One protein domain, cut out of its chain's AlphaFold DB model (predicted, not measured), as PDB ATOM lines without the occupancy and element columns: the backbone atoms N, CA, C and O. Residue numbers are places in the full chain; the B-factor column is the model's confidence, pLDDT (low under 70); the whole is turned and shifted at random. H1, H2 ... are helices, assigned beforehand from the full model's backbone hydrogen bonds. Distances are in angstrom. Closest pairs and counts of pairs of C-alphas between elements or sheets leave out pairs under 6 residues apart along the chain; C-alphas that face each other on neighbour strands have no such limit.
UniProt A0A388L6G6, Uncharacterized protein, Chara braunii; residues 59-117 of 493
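What this domain is: This is residues 59 to 117 of the 493 residues of an uncharacterized protein of Chara braunii (UniProt A0A388L6G6). A long helical hairpin of two unequal arms: the long helix H2 makes the length, and the shorter H1 runs beside part of it the opposite way, coming closest where Leu 60 meets Tyr 98, while residues 103 to 117 of H2 stick out alone at one end and residues 75 to 83, of which 75 belongs to H1, stick out at the other. The printed part has 59 residues with two named helices, H1 then H2, and no named strand; its class is all helix. It is an extended rod, with a radius of gyration of the C-alphas of 16.4 A and spans of 57 by 17 by 12 A.

Where its parts are: H2, residues 84 to 117, is 49.9 A long, from C-alpha 84 at (149.966, 193.577, 177.608) to C-alpha 117 at (170.424, 148.187, 174.809). H1, residues 59 to 75, is 25.0 A long and begins with C-alpha 59 at (169.568, 175.758, 176.339).

How they stand to each other: H2 touches H1 with residues 91 to 101 alone, and H1 touches H2 with residues 60 to 67 alone. Their closest C-alphas, those of Leu 60 and Tyr 98, are 6.5 A apart. The two form a helical hairpin, at a shallow tilt of 26 degrees, opposite ways. Of the O i to N i+4 pairs, 29 of 30 in H2 and 12 of 13 in H1 are within hydrogen-bond range.

The domain as a whole: The two C-alphas farthest apart, those of Ser 80 and Ala 117, are 57.1 A apart. The printed part has no cut, and the 8-residue link from H1 to H2 is short. The mean pLDDT of the printed part is 90.0; residues 77 to 79 are under 70.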
ATOM      1  N   THR A  59     169.828 174.494 177.054       95.69
ATOM      2  CA  THR A  59     169.568 175.758 176.339       95.69
ATOM      3  C   THR A  59     168.097 176.175 176.460       95.69
ATOM      4  O   THR A  59     167.818 177.348 176.676       95.69
ATOM      5  N   LEU A  60     167.157 175.230 176.339       95.94
ATOM      6  CA  LEU A  60     165.727 175.507 176.530       95.94
ATOM      7  C   LEU A  60     165.437 175.990 177.959       95.94
ATOM      8  O   LEU A  60     164.688 176.949 178.134       95.94
ATOM      9  N   LEU A  61     166.057 175.356 178.961       95.88
ATOM     10  CA  LEU A  61     165.929 175.728 180.373       95.88
ATOM     11  C   LEU A  61     166.504 177.117 180.677       95.88
ATOM     12  O   LEU A  61     165.896 177.882 181.415       95.88
ATOM     13  N   ASP A  62     167.652 177.457 180.095       95.94
ATOM     14  CA  ASP A  62     168.258 178.776 180.284       95.94
ATOM     15  C   ASP A  62     167.343 179.876 179.715       95.94
ATOM     16  O   ASP A  62     167.129 180.898 180.363       95.94
ATOM     17  N   ILE A  63     166.732 179.643 178.544       93.25
ATOM     18  CA  ILE A  63     165.825 180.620 177.926       93.25
ATOM     19  C   ILE A  63     164.523 180.766 178.721       93.25
ATOM     20  O   ILE A  63     164.087 181.890 178.964       93.25
ATOM     21  N   ILE A  64     163.888 179.664 179.140       94.50
ATOM     22  CA  ILE A  64     162.638 179.767 179.912       94.50
ATOM     23  C   ILE A  64     162.876 180.434 181.267       94.50
ATOM     24  O   ILE A  64     162.020 181.172 181.738       94.50
ATOM     25  N   TRP A  65     164.052 180.232 181.863       95.38
ATOM     26  CA  TRP A  65     164.426 180.909 183.094       95.38
ATOM     27  C   TRP A  65     164.547 182.425 182.901       95.38
ATOM     28  O   TRP A  65     164.026 183.184 183.715       95.38
ATOM     29  N   GLU A  66     165.186 182.877 181.815       93.88
ATOM     30  CA  GLU A  66     165.220 184.304 181.470       93.88
ATOM     31  C   GLU A  66     163.799 184.856 181.298       93.88
ATOM     32  O   GLU A  66     163.489 185.915 181.830       93.88
ATOM     33  N   ILE A  67     162.908 184.113 180.640       92.81
ATOM     34  CA  ILE A  67     161.501 184.493 180.471       92.81
ATOM     35  C   ILE A  67     160.743 184.562 181.812       92.81
ATOM     36  O   ILE A  67     159.917 185.449 181.996       92.81
ATOM     37  N   GLN A  68     161.018 183.669 182.761       92.06
ATOM     38  CA  GLN A  68     160.376 183.681 184.082       92.06
ATOM     39  C   GLN A  68     160.839 184.859 184.940       92.06
ATOM     40  O   GLN A  68     160.019 185.535 185.554       92.06
ATOM     41  N   GLU A  69     162.142 185.158 184.940       90.94
ATOM     42  CA  GLU A  69     162.665 186.364 185.597       90.94
ATOM     43  C   GLU A  69     162.044 187.628 184.982       90.94
ATOM     44  O   GLU A  69     161.840 188.634 185.665       90.94
ATOM     45  N   LEU A  70     161.693 187.557 183.695       87.50
ATOM     46  CA  LEU A  70     160.946 188.595 183.013       87.50
ATOM     47  C   LEU A  70     159.461 188.644 183.487       87.50
ATOM     48  O   LEU A  70     158.939 189.691 183.864       87.50
ATOM     49  N   GLU A  71     158.757 187.525 183.577       89.50
ATOM     50  CA  GLU A  71     157.370 187.492 184.078       89.50
ATOM     51  C   GLU A  71     157.250 188.071 185.506       89.50
ATOM     52  O   GLU A  71     156.395 188.918 185.769       89.50
ATOM     53  N   GLU A  72     158.184 187.741 186.405       88.75
ATOM     54  CA  GLU A  72     158.193 188.248 187.787       88.75
ATOM     55  C   GLU A  72     158.313 189.782 187.881       88.75
ATOM     56  O   GLU A  72     157.693 190.409 188.747       88.75
ATOM     57  N   MET A  73     159.091 190.426 186.997       82.06
ATOM     58  CA  MET A  73     159.167 191.894 187.012       82.06
ATOM     59  C   MET A  73     157.928 192.548 186.388       82.06
ATOM     60  O   MET A  73     157.623 193.689 186.743       82.06
ATOM     61  N   LEU A  74     157.204 191.853 185.500       80.56
ATOM     62  CA  LEU A  74     155.963 192.355 184.899       80.56
ATOM     63  C   LEU A  74     154.824 192.412 185.923       80.56
ATOM     64  O   LEU A  74     154.139 193.432 186.012       80.56
ATOM     65  N   VAL A  75     154.701 191.382 186.770       82.19
ATOM     66  CA  VAL A  75     153.694 191.304 187.851       82.19
ATOM     67  C   VAL A  75     153.811 192.476 188.839       82.19
ATOM     68  O   VAL A  75     152.834 192.880 189.462       82.19
ATOM     69  N   SER A  76     154.980 193.116 188.935       81.06
ATOM     70  CA  SER A  76     155.211 194.262 189.829       81.06
ATOM     71  C   SER A  76     154.590 195.596 189.353       81.06
ATOM     72  O   SER A  76     154.954 196.659 189.862       81.06
ATOM     73  N   GLY A  77     153.645 195.571 188.404       65.69
ATOM     74  CA  GLY A  77     152.828 196.733 188.021       65.69
ATOM     75  C   GLY A  77     153.488 197.666 187.003       65.69
ATOM     76  O   GLY A  77     153.281 198.884 187.028       65.69
ATOM     77  N   LEU A  78     154.324 197.115 186.120       57.19
ATOM     78  CA  LEU A  78     155.144 197.899 185.202       57.19
ATOM     79  C   LEU A  78     154.429 198.175 183.867       57.19
ATOM     80  O   LEU A  78     154.546 197.406 182.929       57.19
ATOM     81  N   HIS A  79     153.809 199.356 183.764       63.97
ATOM     82  CA  HIS A  79     153.453 200.078 182.525       63.97
ATOM     83  C   HIS A  79     152.057 199.891 181.932       63.97
ATOM     84  O   HIS A  79     151.784 198.974 181.174       63.97
ATOM     85  N   SER A  80     151.247 200.943 182.062       77.69
ATOM     86  CA  SER A  80     150.098 201.206 181.185       77.69
ATOM     87  C   SER A  80     150.473 201.487 179.719       77.69
ATOM     88  O   SER A  80     149.590 201.678 178.892       77.69
ATOM     89  N   SER A  81     151.768 201.572 179.386       82.56
ATOM     90  CA  SER A  81     152.255 201.857 178.028       82.56
ATOM     91  C   SER A  81     152.638 200.617 177.219       82.56
ATOM     92  O   SER A  81     152.983 200.766 176.049       82.56
ATOM     93  N   LEU A  82     152.652 199.432 177.834       87.00
ATOM     94  CA  LEU A  82     152.854 198.169 177.129       87.00
ATOM     95  C   LEU A  82     151.508 197.639 176.649       87.00
ATOM     96  O   LEU A  82     150.522 197.681 177.381       87.00
ATOM     97  N   ASP A  83     151.484 197.134 175.418       90.81
ATOM     98  CA  ASP A  83     150.378 196.305 174.959       90.81
ATOM     99  C   ASP A  83     150.517 194.926 175.616       90.81
ATOM    100  O   ASP A  83     151.206 194.035 175.113       90.81
ATOM    101  N   TRP A  84     149.920 194.793 176.799       89.12
ATOM    102  CA  TRP A  84     149.966 193.577 177.608       89.12
ATOM    103  C   TRP A  84     149.475 192.352 176.854       89.12
ATOM    104  O   TRP A  84     150.095 191.299 176.953       89.12
ATOM    105  N   ARG A  85     148.456 192.518 176.004       90.88
ATOM    106  CA  ARG A  85     147.927 191.424 175.185       90.88
ATOM    107  C   ARG A  85     148.976 190.897 174.214       90.88
ATOM    108  O   ARG A  85     149.079 189.691 174.014       90.88
ATOM    109  N   GLN A  86     149.784 191.783 173.630       92.62
ATOM    110  CA  GLN A  86     150.878 191.370 172.753       92.62
ATOM    111  C   GLN A  86     151.971 190.617 173.527       92.62
ATOM    112  O   GLN A  86     152.470 189.600 173.046       92.62
ATOM    113  N   VAL A  87     152.344 191.103 174.716       91.50
ATOM    114  CA  VAL A  87     153.361 190.457 175.562       91.50
ATOM    115  C   VAL A  87     152.894 189.079 176.024       91.50
ATOM    116  O   VAL A  87     153.651 188.119 175.915       91.50
ATOM    117  N   GLU A  88     151.651 188.963 176.491       91.06
ATOM    118  CA  GLU A  88     151.037 187.699 176.909       91.06
ATOM    119  C   GLU A  88     150.953 186.698 175.756       91.06
ATOM    120  O   GLU A  88     151.316 185.534 175.931       91.06
ATOM    121  N   ALA A  89     150.555 187.145 174.560       93.81
ATOM    122  CA  ALA A  89     150.510 186.292 173.377       93.81
ATOM    123  C   ALA A  89     151.903 185.757 172.998       93.81
ATOM    124  O   ALA A  89     152.072 184.556 172.786       93.81
ATOM    125  N   GLU A  90     152.927 186.613 172.960       94.25
ATOM    126  CA  GLU A  90     154.310 186.194 172.682       94.25
ATOM    127  C   GLU A  90     154.864 185.265 173.772       94.25
ATOM    128  O   GLU A  90     155.545 184.275 173.483       94.25
ATOM    129  N   LEU A  91     154.538 185.542 175.036       93.81
ATOM    130  CA  LEU A  91     154.893 184.689 176.159       93.81
ATOM    131  C   LEU A  91     154.250 183.303 176.013       93.81
ATOM    132  O   LEU A  91     154.939 182.293 176.160       93.81
ATOM    133  N   ALA A  92     152.962 183.235 175.672       94.38
ATOM    134  CA  ALA A  92     152.251 181.983 175.428       94.38
ATOM    135  C   ALA A  92     152.896 181.170 174.291       94.38
ATOM    136  O   ALA A  92     153.125 179.968 174.452       94.38
ATOM    137  N   VAL A  93     153.292 181.822 173.190       96.19
ATOM    138  CA  VAL A  93     154.032 181.173 172.091       96.19
ATOM    139  C   VAL A  93     155.366 180.604 172.582       96.19
ATOM    140  O   VAL A  93     155.710 179.462 172.265       96.19
ATOM    141  N   CYS A  94     156.104 181.348 173.408       96.38
ATOM    142  CA  CYS A  94     157.348 180.857 174.000       96.38
ATOM    143  C   CYS A  94     157.116 179.629 174.897       96.38
ATOM    144  O   CYS A  94     157.870 178.655 174.804       96.38
ATOM    145  N   LYS A  95     156.062 179.638 175.729       93.88
ATOM    146  CA  LYS A  95     155.677 178.494 176.577       93.88
ATOM    147  C   LYS A  95     155.357 177.261 175.724       93.88
ATOM    148  O   LYS A  95     155.849 176.171 176.022       93.88
ATOM    149  N   ALA A  96     154.596 177.429 174.643       97.00
ATOM    150  CA  ALA A  96     154.247 176.346 173.723       97.00
ATOM    151  C   ALA A  96     155.484 175.754 173.020       97.00
ATOM    152  O   ALA A  96     155.676 174.537 173.029       97.00
ATOM    153  N   LEU A  97     156.377 176.601 172.492       97.19
ATOM    154  CA  LEU A  97     157.641 176.163 171.883       97.19
ATOM    155  C   LEU A  97     158.519 175.400 172.872       97.19
ATOM    156  O   LEU A  97     159.131 174.391 172.523       97.19
ATOM    157  N   TYR A  98     158.593 175.876 174.111       97.00
ATOM    158  CA  TYR A  98     159.357 175.206 175.146       97.00
ATOM    159  C   TYR A  98     158.790 173.795 175.432       97.00
ATOM    160  O   TYR A  98     159.569 172.840 175.497       97.00
ATOM    161  N   ARG A  99     157.457 173.637 175.546       96.75
ATOM    162  CA  ARG A  99     156.804 172.322 175.733       96.75
ATOM    163  C   ARG A  99     157.138 171.379 174.577       96.75
ATOM    164  O   ARG A  99     157.720 170.326 174.810       96.75
ATOM    165  N   GLN A 100     156.941 171.842 173.342       97.75
ATOM    166  CA  GLN A 100     157.306 171.096 172.137       97.75
ATOM    167  C   GLN A 100     158.784 170.666 172.145       97.75
ATOM    168  O   GLN A 100     159.118 169.531 171.812       97.75
ATOM    169  N   GLY A 101     159.691 171.566 172.533       96.88
ATOM    170  CA  GLY A 101     161.114 171.256 172.659       96.88
ATOM    171  C   GLY A 101     161.400 170.155 173.678       96.88
ATOM    172  O   GLY A 101     162.203 169.266 173.398       96.88
ATOM    173  N   ARG A 102     160.731 170.194 174.836       96.69
ATOM    174  CA  ARG A 102     160.855 169.179 175.890       96.69
ATOM    175  C   ARG A 102     160.352 167.816 175.424       96.69
ATOM    176  O   ARG A 102     161.052 166.832 175.644       96.69
ATOM    177  N   ASP A 103     159.225 167.765 174.724       97.06
ATOM    178  CA  ASP A 103     158.661 166.510 174.214       97.06
ATOM    179  C   ASP A 103     159.598 165.853 173.195       97.06
ATOM    180  O   ASP A 103     159.878 164.655 173.266       97.06
ATOM    181  N   VAL A 104     160.188 166.650 172.295       96.38
ATOM    182  CA  VAL A 104     161.190 166.144 171.345       96.38
ATOM    183  C   VAL A 104     162.465 165.686 172.062       96.38
ATOM    184  O   VAL A 104     163.079 164.704 171.638       96.38
ATOM    185  N   CYS A 105     162.883 166.359 173.139       95.69
ATOM    186  CA  CYS A 105     163.998 165.886 173.960       95.69
ATOM    187  C   CYS A 105     163.692 164.530 174.608       95.69
ATOM    188  O   CYS A 105     164.520 163.635 174.474       95.69
ATOM    189  N   ASN A 106     162.517 164.356 175.225       94.88
ATOM    190  CA  ASN A 106     162.102 163.084 175.830       94.88
ATOM    191  C   ASN A 106     162.123 161.951 174.789       94.88
ATOM    192  O   ASN A 106     162.798 160.944 174.981       94.88
ATOM    193  N   LEU A 107     161.520 162.185 173.616       95.00
ATOM    194  CA  LEU A 107     161.522 161.232 172.502       95.00
ATOM    195  C   LEU A 107     162.944 160.833 172.063       95.00
ATOM    196  O   LEU A 107     163.221 159.678 171.736       95.00
ATOM    197  N   LEU A 108     163.866 161.799 172.007       93.38
ATOM    198  CA  LEU A 108     165.260 161.542 171.639       93.38
ATOM    199  C   LEU A 108     166.052 160.838 172.752       93.38
ATOM    200  O   LEU A 108     166.985 160.093 172.436       93.38
ATOM    201  N   GLU A 109     165.718 161.072 174.020       93.06
ATOM    202  CA  GLU A 109     166.308 160.391 175.177       93.06
ATOM    203  C   GLU A 109     165.896 158.918 175.214       93.06
ATOM    204  O   GLU A 109     166.780 158.057 175.252       93.06
ATOM    205  N   ASP A 110     164.603 158.622 175.068       92.56
ATOM    206  CA  ASP A 110     164.074 157.251 175.018       92.56
ATOM    207  C   ASP A 110     164.734 156.449 173.893       92.56
ATOM    208  O   ASP A 110     165.245 155.339 174.078       92.56
ATOM    209  N   ARG A 111     164.851 157.078 172.723       91.06
ATOM    210  CA  ARG A 111     165.538 156.493 171.575       91.06
ATOM    211  C   ARG A 111     167.033 156.273 171.814       91.06
ATOM    212  O   ARG A 111     167.616 155.322 171.288       91.06
ATOM    213  N   SER A 112     167.686 157.152 172.577       89.94
ATOM    214  CA  SER A 112     169.092 156.964 172.947       89.94
ATOM    215  C   SER A 112     169.269 155.737 173.845       89.94
ATOM    216  O   SER A 112     170.291 155.063 173.725       89.94
ATOM    217  N   CYS A 113     168.300 155.432 174.710       88.56
ATOM    218  CA  CYS A 113     168.329 154.243 175.560       88.56
ATOM    219  C   CYS A 113     168.198 152.943 174.749       88.56
ATOM    220  O   CYS A 113     168.898 151.970 175.034       88.56
ATOM    221  N   GLU A 114     167.371 152.934 173.702       87.31
ATOM    222  CA  GLU A 114     167.177 151.760 172.839       87.31
ATOM    223  C   GLU A 114     168.464 151.371 172.084       87.31
ATOM    224  O   GLU A 114     168.838 150.195 172.017       87.31
ATOM    225  N   MET A 115     169.202 152.362 171.566       82.44
ATOM    226  CA  MET A 115     170.454 152.119 170.833       82.44
ATOM    227  C   MET A 115     171.564 151.521 171.711       82.44
ATOM    228  O   MET A 115     172.392 150.754 171.209       82.44
ATOM    229  N   ASP A 116     171.580 151.845 173.006       80.00
ATOM    230  CA  ASP A 116     172.549 151.301 173.960       80.00
ATOM    231  C   ASP A 116     172.187 149.872 174.409       80.00
ATOM    232  O   ASP A 116     173.084 149.058 174.651       80.00
ATOM    233  N   ALA A 117     170.894 149.529 174.460       83.06
ATOM    234  CA  ALA A 117     170.424 148.187 174.809       83.06
ATOM    235  C   ALA A 117     170.566 147.184 173.648       83.06
ATOM    236  O   ALA A 117     170.906 146.017 173.857       83.06
TER     237      ALA A 117